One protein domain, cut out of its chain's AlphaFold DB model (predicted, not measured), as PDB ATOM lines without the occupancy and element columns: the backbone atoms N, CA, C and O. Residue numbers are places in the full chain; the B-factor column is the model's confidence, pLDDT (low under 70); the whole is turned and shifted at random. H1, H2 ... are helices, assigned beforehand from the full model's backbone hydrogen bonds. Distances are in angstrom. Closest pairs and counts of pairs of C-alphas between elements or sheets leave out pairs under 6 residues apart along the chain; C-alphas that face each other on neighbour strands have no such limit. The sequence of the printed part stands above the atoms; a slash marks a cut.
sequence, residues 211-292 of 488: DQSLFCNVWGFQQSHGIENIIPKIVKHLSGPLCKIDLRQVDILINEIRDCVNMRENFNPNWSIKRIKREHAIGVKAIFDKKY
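What this domain is: This is residues 211 to 292 of the 488 residues of an uncharacterized protein of Deltaproteobacteria bacterium (UniProt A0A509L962). Three longer helices lie one after another in space, with H3 between H1 and H4: H1 runs beside H3 on one side, and H4 crosses H3 at a steep tilt on the other. Short helix H2 sits at a flank of H3, near the first turn of H4, while the loop of residues 239 to 244 sticks out at one end of the long axis and the last residues of H4 reach toward the other. You have 82 printed residues with four named helices, H1, H2, H3 and H4 along the chain, and no named strand; the class is all helix. The whole is compact, with a radius of gyration of the C-alphas of 13.3 A, yet elongated, spanning 41 by 25 by 22 A.

Where its parts are: Find C-alpha 212 at (157.046, 171.655, 131.006); there H1, residues 212 to 224, begins and runs 18.0 A. After a tight link of 5 residues, look for H2 at residues 230 to 237. A short link leads to H3, residues 247 to 263, which starts at C-alpha 247 at (161.126, 167.877, 141.591) and runs 24.2 A. Another short link brings you to H4, residues 273 to 291, the longest at 26.4 A, ending at C-alpha 291 at (143.030, 185.727, 159.538).

How they stand to each other: Begin with H2 and H3, the hubs, which touch three helices each. With residues 256 to 263 alone, H3 touches residues 276 to 284 of H4; the closest C-alphas, of Cys 260 and His 280, are 5.2 A apart, and the two run the same way at a steep tilt of 56 degrees. Residues 251 to 258 of H3 only just touch H1, with 3 pairs of C-alphas within 8 A; the closest, Val 218 and Ile 254, are 6.9 A apart, at a shallow tilt of 24 degrees, the same way. H2 only just touches residues 250 to 253 of H3, with 3 such pairs; the C-alphas of Ile 234 and Val 250 are closest at 6.8 A, at a steep tilt of 57 degrees, opposite ways. H2 also only just touches H1 and H4, with 3 such pairs each: the closest C-alphas are those of Gln 222 and Ile 230, 7.2 A, and of His 237 and Ile 273, 7.1 A. H1 and H4 are apart. Of the 5 touching pairs 1 is at a shallow tilt, so the packing is mostly crossed, with helices set at steep angles. In H1, H2, H3 and H4 every O i to N i+4 pair is within hydrogen-bond range.

The domain as a whole: The two C-alphas farthest apart, of Pro 241 and Tyr 292, are 41.9 A apart. The printed part has no cut, and no link is long. Look at residues 239 to 244: they stand free, and they are the residues with pLDDT under 70, against a mean of 81.4 for the printed part.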
ATOM      1  N   ASP A 211     159.222 168.936 134.437       74.19
ATOM      2  CA  ASP A 211     157.986 169.049 133.661       74.19
ATOM      3  C   ASP A 211     157.944 170.409 132.934       74.19
ATOM      4  O   ASP A 211     158.482 171.414 133.409       74.19
ATOM      5  N   GLN A 212     157.332 170.436 131.752       70.31
ATOM      6  CA  GLN A 212     157.046 171.655 131.006       70.31
ATOM      7  C   GLN A 212     156.157 172.605 131.815       70.31
ATOM      8  O   GLN A 212     156.390 173.808 131.774       70.31
ATOM      9  N   SER A 213     155.188 172.082 132.574       70.62
ATOM     10  CA  SER A 213     154.310 172.901 133.425       70.62
ATOM     11  C   SER A 213     155.113 173.684 134.472       70.62
ATOM     12  O   SER A 213     155.038 174.908 134.532       70.62
ATOM     13  N   LEU A 214     155.973 172.983 135.216       70.19
ATOM     14  CA  LEU A 214     156.877 173.562 136.203       70.19
ATOM     15  C   LEU A 214     157.799 174.599 135.559       70.19
ATOM     16  O   LEU A 214     157.978 175.688 136.091       70.19
ATOM     17  N   PHE A 215     158.341 174.291 134.379       72.62
ATOM     18  CA  PHE A 215     159.159 175.236 133.631       72.62
ATOM     19  C   PHE A 215     158.402 176.529 133.297       72.62
ATOM     20  O   PHE A 215     158.907 177.614 133.587       72.62
ATOM     21  N   CYS A 216     157.213 176.424 132.694       71.25
ATOM     22  CA  CYS A 216     156.416 177.587 132.306       71.25
ATOM     23  C   CYS A 216     156.021 178.411 133.536       71.25
ATOM     24  O   CYS A 216     156.131 179.634 133.507       71.25
ATOM     25  N   ASN A 217     155.668 177.744 134.639       72.12
ATOM     26  CA  ASN A 217     155.334 178.393 135.905       72.12
ATOM     27  C   ASN A 217     156.498 179.215 136.463       72.12
ATOM     28  O   ASN A 217     156.289 180.340 136.920       72.12
ATOM     29  N   VAL A 218     157.722 178.680 136.424       72.31
ATOM     30  CA  VAL A 218     158.896 179.427 136.892       72.31
ATOM     31  C   VAL A 218     159.235 180.559 135.949       72.31
ATOM     32  O   VAL A 218     159.477 181.673 136.398       72.31
ATOM     33  N   TRP A 219     159.256 180.278 134.650       73.50
ATOM     34  CA  TRP A 219     159.612 181.273 133.655       73.50
ATOM     35  C   TRP A 219     158.651 182.465 133.693       73.50
ATOM     36  O   TRP A 219     159.097 183.606 133.797       73.50
ATOM     37  N   GLY A 220     157.342 182.198 133.684       74.19
ATOM     38  CA  GLY A 220     156.315 183.229 133.807       74.19
ATOM     39  C   GLY A 220     156.481 184.035 135.093       74.19
ATOM     40  O   GLY A 220     156.471 185.261 135.045       74.19
ATOM     41  N   PHE A 221     156.742 183.359 136.215       74.31
ATOM     42  CA  PHE A 221     156.987 184.013 137.500       74.31
ATOM     43  C   PHE A 221     158.240 184.905 137.502       74.31
ATOM     44  O   PHE A 221     158.200 186.017 138.027       74.31
ATOM     45  N   GLN A 222     159.341 184.452 136.897       79.06
ATOM     46  CA  GLN A 222     160.569 185.242 136.776       79.06
ATOM     47  C   GLN A 222     160.355 186.504 135.943       79.06
ATOM     48  O   GLN A 222     160.846 187.565 136.318       79.06
ATOM     49  N   GLN A 223     159.618 186.394 134.835       76.25
ATOM     50  CA  GLN A 223     159.321 187.537 133.974       76.25
ATOM     51  C   GLN A 223     158.400 188.543 134.666       76.25
ATOM     52  O   GLN A 223     158.692 189.735 134.647       76.25
ATOM     53  N   SER A 224     157.328 188.081 135.319       75.75
ATOM     54  CA  SER A 224     156.352 188.982 135.942       75.75
ATOM     55  C   SER A 224     156.895 189.749 137.148       75.75
ATOM     56  O   SER A 224     156.382 190.820 137.454       75.75
ATOM     57  N   HIS A 225     157.947 189.248 137.796       76.12
ATOM     58  CA  HIS A 225     158.528 189.874 138.989       76.12
ATOM     59  C   HIS A 225     159.954 190.401 138.771       76.12
ATOM     60  O   HIS A 225     160.611 190.799 139.731       76.12
ATOM     61  N   GLY A 226     160.461 190.374 137.532       79.69
ATOM     62  CA  GLY A 226     161.824 190.817 137.216       79.69
ATOM     63  C   GLY A 226     162.909 190.025 137.951       79.69
ATOM     64  O   GLY A 226     163.972 190.563 138.260       79.69
ATOM     65  N   ILE A 227     162.644 188.756 138.281       79.00
ATOM     66  CA  ILE A 227     163.565 187.942 139.070       79.00
ATOM     67  C   ILE A 227     164.437 187.091 138.156       79.00
ATOM     68  O   ILE A 227     164.044 186.027 137.667       79.00
ATOM     69  N   GLU A 228     165.682 187.507 137.990       78.25
ATOM     70  CA  GLU A 228     166.667 186.720 137.261       78.25
ATOM     71  C   GLU A 228     167.210 185.553 138.109       78.25
ATOM     72  O   GLU A 228     167.304 185.615 139.334       78.25
ATOM     73  N   ASN A 229     167.600 184.463 137.443       75.19
ATOM     74  CA  ASN A 229     168.380 183.363 138.028       75.19
ATOM     75  C   ASN A 229     167.751 182.563 139.199       75.19
ATOM     76  O   ASN A 229     168.488 181.908 139.943       75.19
ATOM     77  N   ILE A 230     166.416 182.502 139.332       78.31
ATOM     78  CA  ILE A 230     165.754 181.655 140.352       78.31
ATOM     79  C   ILE A 230     166.117 180.182 140.181       78.31
ATOM     80  O   ILE A 230     166.532 179.539 141.143       78.31
ATOM     81  N   ILE A 231     165.974 179.631 138.969       74.00
ATOM     82  CA  ILE A 231     166.224 178.198 138.763       74.00
ATOM     83  C   ILE A 231     167.675 177.827 139.077       74.00
ATOM     84  O   ILE A 231     167.860 176.920 139.887       74.00
ATOM     85  N   PRO A 232     168.706 178.507 138.535       75.62
ATOM     86  CA  PRO A 232     170.088 178.233 138.922       75.62
ATOM     87  C   PRO A 232     170.304 178.266 140.441       75.62
ATOM     88  O   PRO A 232     171.005 177.414 140.982       75.62
ATOM     89  N   LYS A 233     169.658 179.203 141.146       82.38
ATOM     90  CA  LYS A 233     169.732 179.322 142.606       82.38
ATOM     91  C   LYS A 233     169.085 178.144 143.335       82.38
ATOM     92  O   LYS A 233     169.691 177.618 144.266       82.38
ATOM     93  N   ILE A 234     167.894 177.721 142.914       78.94
ATOM     94  CA  ILE A 234     167.198 176.552 143.470       78.94
ATOM     95  C   ILE A 234     168.009 175.284 143.207       78.94
ATOM     96  O   ILE A 234     168.276 174.524 144.132       78.94
ATOM     97  N   VAL A 235     168.463 175.086 141.969       73.50
ATOM     98  CA  VAL A 235     169.269 173.922 141.579       73.50
ATOM     99  C   VAL A 235     170.567 173.870 142.385       73.50
ATOM    100  O   VAL A 235     170.910 172.814 142.906       73.50
ATOM    101  N   LYS A 236     171.245 175.013 142.568       78.81
ATOM    102  CA  LYS A 236     172.433 175.122 143.427       78.81
ATOM    103  C   LYS A 236     172.113 174.876 144.906       78.81
ATOM    104  O   LYS A 236     172.960 174.360 145.627       78.81
ATOM    105  N   HIS A 237     170.931 175.239 145.393       80.00
ATOM    106  CA  HIS A 237     170.556 174.976 146.784       80.00
ATOM    107  C   HIS A 237     170.262 173.495 147.036       80.00
ATOM    108  O   HIS A 237     170.700 172.952 148.043       80.00
ATOM    109  N   LEU A 238     169.577 172.839 146.104       76.75
ATOM    110  CA  LEU A 238     169.216 171.425 146.199       76.75
ATOM    111  C   LEU A 238     170.386 170.472 145.880       76.75
ATOM    112  O   LEU A 238     170.144 169.280 145.734       76.75
ATOM    113  N   SER A 239     171.620 170.985 145.743       62.34
ATOM    114  CA  SER A 239     172.851 170.304 145.289       62.34
ATOM    115  C   SER A 239     173.163 168.961 145.973       62.34
ATOM    116  O   SER A 239     174.076 168.854 146.787       62.34
ATOM    117  N   GLY A 240     172.453 167.909 145.573       61.06
ATOM    118  CA  GLY A 240     172.870 166.511 145.656       61.06
ATOM    119  C   GLY A 240     173.326 165.994 144.283       61.06
ATOM    120  O   GLY A 240     173.348 166.756 143.311       61.06
ATOM    121  N   PRO A 241     173.663 164.695 144.145       58.16
ATOM    122  CA  PRO A 241     173.884 164.082 142.836       58.16
ATOM    123  C   PRO A 241     172.700 164.405 141.916       58.16
ATOM    124  O   PRO A 241     171.551 164.221 142.303       58.16
ATOM    125  N   LEU A 242     172.960 164.902 140.707       52.59
ATOM    126  CA  LEU A 242     171.949 165.510 139.820       52.59
ATOM    127  C   LEU A 242     170.771 164.591 139.471       52.59
ATOM    128  O   LEU A 242     169.671 165.051 139.163       52.59
ATOM    129  N   CYS A 243     170.987 163.281 139.544       56.75
ATOM    130  CA  CYS A 243     169.965 162.256 139.375       56.75
ATOM    131  C   CYS A 243     169.006 162.118 140.574       56.75
ATOM    132  O   CYS A 243     167.996 161.430 140.450       56.75
ATOM    133  N   LYS A 244     169.282 162.773 141.708       63.38
ATOM    134  CA  LYS A 244     168.551 162.626 142.977       63.38
ATOM    135  C   LYS A 244     167.752 163.858 143.403       63.38
ATOM    136  O   LYS A 244     167.047 163.778 144.398       63.38
ATOM    137  N   ILE A 245     167.814 164.971 142.662       70.75
ATOM    138  CA  ILE A 245     166.974 166.139 142.972       70.75
ATOM    139  C   ILE A 245     165.500 165.733 142.830       70.75
ATOM    140  O   ILE A 245     165.089 165.247 141.769       70.75
ATOM    141  N   ASP A 246     164.732 165.916 143.903       75.19
ATOM    142  CA  ASP A 246     163.285 165.730 143.923       75.19
ATOM    143  C   ASP A 246     162.603 166.977 143.342       75.19
ATOM    144  O   ASP A 246     162.750 168.091 143.847       75.19
ATOM    145  N   LEU A 247     161.846 166.793 142.261       73.94
ATOM    146  CA  LEU A 247     161.126 167.877 141.591       73.94
ATOM    147  C   LEU A 247     160.048 168.499 142.482       73.94
ATOM    148  O   LEU A 247     159.736 169.675 142.302       73.94
ATOM    149  N   ARG A 248     159.516 167.755 143.461       74.56
ATOM    150  CA  ARG A 248     158.571 168.304 144.441       74.56
ATOM    151  C   ARG A 248     159.225 169.396 145.282       74.56
ATOM    152  O   ARG A 248     158.609 170.422 145.529       74.56
ATOM    153  N   GLN A 249     160.496 169.227 145.653       80.12
ATOM    154  CA  GLN A 249     161.234 170.249 146.400       80.12
ATOM    155  C   GLN A 249     161.463 171.514 145.568       80.12
ATOM    156  O   GLN A 249     161.428 172.616 146.110       80.12
ATOM    157  N   VAL A 250     161.667 171.369 144.255       79.88
ATOM    158  CA  VAL A 250     161.762 172.514 143.339       79.88
ATOM    159  C   VAL A 250     160.445 173.289 143.332       79.88
ATOM    160  O   VAL A 250     160.467 174.499 143.537       79.88
ATOM    161  N   ASP A 251     159.315 172.603 143.150       77.44
ATOM    162  CA  ASP A 251     157.984 173.224 143.119       77.44
ATOM    163  C   ASP A 251     157.626 173.920 144.443       77.44
ATOM    164  O   ASP A 251     157.200 175.075 144.444       77.44
ATOM    165  N   ILE A 252     157.915 173.278 145.583       82.38
ATOM    166  CA  ILE A 252     157.750 173.880 146.915       82.38
ATOM    167  C   ILE A 252     158.543 175.186 147.022       82.38
ATOM    168  O   ILE A 252     157.977 176.210 147.392       82.38
ATOM    169  N   LEU A 253     159.827 175.182 146.647       86.88
ATOM    170  CA  LEU A 253     160.671 176.379 146.712       86.88
ATOM    171  C   LEU A 253     160.164 177.505 145.804       86.88
ATOM    172  O   LEU A 253     160.261 178.675 146.162       86.88
ATOM    173  N   ILE A 254     159.630 177.178 144.627       84.75
ATOM    174  CA  ILE A 254     159.058 178.177 143.715       84.75
ATOM    175  C   ILE A 254     157.821 178.817 144.336       84.75
ATOM    176  O   ILE A 254     157.689 180.042 144.296       84.75
ATOM    177  N   ASN A 255     156.944 178.007 144.927       84.62
ATOM    178  CA  ASN A 255     155.754 178.503 145.606       84.62
ATOM    179  C   ASN A 255     156.132 179.342 146.836       84.62
ATOM    180  O   ASN A 255     155.620 180.444 146.976       84.62
ATOM    181  N   GLU A 256     157.117 178.925 147.640       90.00
ATOM    182  CA  GLU A 256     157.637 179.727 148.761       90.00
ATOM    183  C   GLU A 256     158.179 181.092 148.306       90.00
ATOM    184  O   GLU A 256     157.953 182.108 148.970       90.00
ATOM    185  N   ILE A 257     158.888 181.143 147.172       89.00
ATOM    186  CA  ILE A 257     159.384 182.408 146.611       89.00
ATOM    187  C   ILE A 257     158.216 183.277 146.144       89.00
ATOM    188  O   ILE A 257     158.192 184.465 146.459       89.00
ATOM    189  N   ARG A 258     157.251 182.704 145.417       87.50
ATOM    190  CA  ARG A 258     156.058 183.422 144.943       87.50
ATOM    191  C   ARG A 258     155.263 184.009 146.097       87.50
ATOM    192  O   ARG A 258     154.934 185.191 146.083       87.50
ATOM    193  N   ASP A 259     155.027 183.200 147.113       90.12
ATOM    194  CA  ASP A 259     154.365 183.616 148.336       90.12
ATOM    195  C   ASP A 259     155.151 184.749 149.010       90.12
ATOM    196  O   ASP A 259     154.563 185.761 149.381       90.12
ATOM    197  N   CYS A 260     156.481 184.641 149.128       91.50
ATOM    198  CA  CYS A 260     157.300 185.714 149.700       91.50
ATOM    199  C   CYS A 260     157.166 187.033 148.944       91.50
ATOM    200  O   CYS A 260     157.092 188.074 149.591       91.50
ATOM    201  N   VAL A 261     157.146 186.995 147.609       89.44
ATOM    202  CA  VAL A 261     156.959 188.199 146.789       89.44
ATOM    203  C   VAL A 261     155.624 188.868 147.105       89.44
ATOM    204  O   VAL A 261     155.572 190.082 147.264       89.44
ATOM    205  N   ASN A 262     154.567 188.076 147.274       87.44
ATOM    206  CA  ASN A 262     153.234 188.594 147.572       87.44
ATOM    207  C   ASN A 262     153.075 189.058 149.029       87.44
ATOM    208  O   ASN A 262     152.256 189.926 149.315       87.44
ATOM    209  N   MET A 263     153.823 188.471 149.966       91.81
ATOM    210  CA  MET A 263     153.683 188.734 151.404       91.81
ATOM    211  C   MET A 263     154.641 189.792 151.955       91.81
ATOM    212  O   MET A 263     154.417 190.290 153.061       91.81
ATOM    213  N   ARG A 264     155.755 190.075 151.272       88.69
ATOM    214  CA  ARG A 264     156.841 190.910 151.805       88.69
ATOM    215  C   ARG A 264     157.088 192.097 150.884       88.69
ATOM    216  O   ARG A 264     157.670 191.945 149.817       88.69
ATOM    217  N   GLU A 265     156.745 193.292 151.360       87.81
ATOM    218  CA  GLU A 265     156.983 194.559 150.646       87.81
ATOM    219  C   GLU A 265     158.462 194.769 150.288       87.81
ATOM    220  O   GLU A 265     158.787 195.347 149.256       87.81
ATOM    221  N   ASN A 266     159.376 194.257 151.117       90.19
ATOM    222  CA  ASN A 266     160.821 194.354 150.926       90.19
ATOM    223  C   ASN A 266     161.450 193.060 150.386       90.19
ATOM    224  O   ASN A 266     162.625 192.783 150.667       90.19
ATOM    225  N   PHE A 267     160.679 192.242 149.662       91.50
ATOM    226  CA  PHE A 267     161.211 191.037 149.040       91.50
ATOM    227  C   PHE A 267     162.451 191.365 148.200       91.50
ATOM    228  O   PHE A 267     162.439 192.256 147.353       91.50
ATOM    229  N   ASN A 268     163.528 190.609 148.414       89.56
ATOM    230  CA  ASN A 268     164.733 190.723 147.605       89.56
ATOM    231  C   ASN A 268     165.044 189.368 146.951       89.56
ATOM    232  O   ASN A 268     165.369 188.403 147.657       89.56
ATOM    233  N   PRO A 269     165.040 189.291 145.610       85.25
ATOM    234  CA  PRO A 269     165.289 188.046 144.886       85.25
ATOM    235  C   PRO A 269     166.671 187.438 145.142       85.25
ATOM    236  O   PRO A 269     166.884 186.235 144.954       85.25
ATOM    237  N   ASN A 270     167.623 188.243 145.613       86.81
ATOM    238  CA  ASN A 270     168.976 187.804 145.921       86.81
ATOM    239  C   ASN A 270     169.092 187.130 147.297       86.81
ATOM    240  O   ASN A 270     170.095 186.457 147.538       86.81
ATOM    241  N   TRP A 271     168.061 187.151 148.153       91.12
ATOM    242  CA  TRP A 271     168.058 186.433 149.437       91.12
ATOM    243  C   TRP A 271     168.388 184.948 149.302       91.12
ATOM    244  O   TRP A 271     167.815 184.258 148.468       91.12
ATOM    245  N   SER A 272     169.279 184.422 150.144       90.19
ATOM    246  CA  SER A 272     169.545 182.979 150.180       90.19
ATOM    247  C   SER A 272     168.246 182.184 150.375       90.19
ATOM    248  O   SER A 272     167.311 182.674 151.006       90.19
ATOM    249  N   ILE A 273     168.181 180.943 149.878       88.81
ATOM    250  CA  ILE A 273     166.977 180.105 150.040       88.81
ATOM    251  C   ILE A 273     166.611 179.934 151.523       88.81
ATOM    252  O   ILE A 273     165.444 180.017 151.885       88.81
ATOM    253  N   LYS A 274     167.613 179.809 152.405       90.69
ATOM    254  CA  LYS A 274     167.406 179.783 153.861       90.69
ATOM    255  C   LYS A 274     166.698 181.046 154.365       90.69
ATOM    256  O   LYS A 274     165.800 180.950 155.196       90.69
ATOM    257  N   ARG A 275     167.088 182.224 153.866       93.94
ATOM    258  CA  ARG A 275     166.418 183.482 154.209       93.94
ATOM    259  C   ARG A 275     165.007 183.531 153.628       93.94
ATOM    260  O   ARG A 275     164.106 183.853 154.381       93.94
ATOM    261  N   ILE A 276     164.801 183.156 152.364       91.44
ATOM    262  CA  ILE A 276     163.463 183.092 151.747       91.44
ATOM    263  C   ILE A 276     162.520 182.233 152.593       91.44
ATOM    264  O   ILE A 276     161.471 182.721 152.985       91.44
ATOM    265  N   LYS A 277     162.926 181.018 152.981       90.94
ATOM    266  CA  LYS A 277     162.137 180.144 153.866       90.94
ATOM    267  C   LYS A 277     161.765 180.803 155.191       90.94
ATOM    268  O   LYS A 277     160.630 180.705 155.644       90.94
ATOM    269  N   ARG A 278     162.717 181.501 155.812       93.94
ATOM    270  CA  ARG A 278     162.475 182.234 157.058       93.94
ATOM    271  C   ARG A 278     161.471 183.373 156.858       93.94
ATOM    272  O   ARG A 278     160.556 183.516 157.657       93.94
ATOM    273  N   GLU A 279     161.641 184.181 155.813       94.56
ATOM    274  CA  GLU A 279     160.740 185.302 155.511       94.56
ATOM    275  C   GLU A 279     159.346 184.810 155.085       94.56
ATOM    276  O   GLU A 279     158.352 185.430 155.457       94.56
ATOM    277  N   HIS A 280     159.265 183.668 154.390       93.56
ATOM    278  CA  HIS A 280     158.019 182.962 154.077       93.56
ATOM    279  C   HIS A 280     157.292 182.566 155.354       93.56
ATOM    280  O   HIS A 280     156.150 182.966 155.545       93.56
ATOM    281  N   ALA A 281     157.974 181.872 156.270       90.00
ATOM    282  CA  ALA A 281     157.397 181.452 157.544       90.00
ATOM    283  C   ALA A 281     156.903 182.647 158.379       90.00
ATOM    284  O   ALA A 281     155.817 182.594 158.956       90.00
ATOM    285  N   ILE A 282     157.660 183.752 158.404       91.94
ATOM    286  CA  ILE A 282     157.236 185.005 159.050       91.94
ATOM    287  C   ILE A 282     155.983 185.575 158.370       91.94
ATOM    288  O   ILE A 282     155.039 185.957 159.060       91.94
ATOM    289  N   GLY A 283     155.959 185.623 157.035       91.19
ATOM    290  CA  GLY A 283     154.822 186.114 156.253       91.19
ATOM    291  C   GLY A 283     153.556 185.287 156.472       91.19
ATOM    292  O   GLY A 283     152.512 185.846 156.800       91.19
ATOM    293  N   VAL A 284     153.662 183.958 156.391       89.56
ATOM    294  CA  VAL A 284     152.556 183.028 156.662       89.56
ATOM    295  C   VAL A 284     152.033 183.224 158.080       89.56
ATOM    296  O   VAL A 284     150.824 183.356 158.267       89.56
ATOM    297  N   LYS A 285     152.927 183.324 159.073       88.38
ATOM    298  CA  LYS A 285     152.541 183.587 160.462       88.38
ATOM    299  C   LYS A 285     151.774 184.906 160.593       88.38
ATOM    300  O   LYS A 285     150.765 184.936 161.283       88.38
ATOM    301  N   ALA A 286     152.210 185.966 159.915       89.19
ATOM    302  CA  ALA A 286     151.530 187.262 159.933       89.19
ATOM    303  C   ALA A 286     150.162 187.233 159.227       89.19
ATOM    304  O   ALA A 286     149.219 187.857 159.706       89.19
ATOM    305  N   ILE A 287     150.019 186.496 158.118       88.88
ATOM    306  CA  ILE A 287     148.708 186.277 157.485       88.88
ATOM    307  C   ILE A 287     147.785 185.524 158.437       88.88
ATOM    308  O   ILE A 287     146.625 185.897 158.586       88.88
ATOM    309  N   PHE A 288     148.288 184.472 159.078       88.31
ATOM    310  CA  PHE A 288     147.486 183.661 159.986       88.31
ATOM    311  C   PHE A 288     147.065 184.468 161.205       88.31
ATOM    312  O   PHE A 288     145.924 184.355 161.617       88.31
ATOM    313  N   ASP A 289     147.942 185.328 161.715       87.88
ATOM    314  CA  ASP A 289     147.637 186.250 162.808       87.88
ATOM    315  C   ASP A 289     146.515 187.237 162.450       87.88
ATOM    316  O   ASP A 289     145.668 187.561 163.272       87.88
ATOM    317  N   LYS A 290     146.468 187.688 161.190       89.25
ATOM    318  CA  LYS A 290     145.386 188.548 160.689       89.25
ATOM    319  C   LYS A 290     144.085 187.784 160.433       89.25
ATOM    320  O   LYS A 290     143.009 188.353 160.579       89.25
ATOM    321  N   LYS A 291     144.182 186.536 159.967       91.31
ATOM    322  CA  LYS A 291     143.030 185.727 159.538       91.31
ATOM    323  C   LYS A 291     142.356 185.000 160.700       91.31
ATOM    324  O   LYS A 291     141.143 184.822 160.677       91.31
ATOM    325  N   TYR A 292     143.138 184.549 161.673       92.50
ATOM    326  CA  TYR A 292     142.689 183.725 162.785       92.50
ATOM    327  C   TYR A 292     142.926 184.468 164.096       92.50
ATOM    328  O   TYR A 292     144.037 184.920 164.360       92.50
TER     329      TYR A 292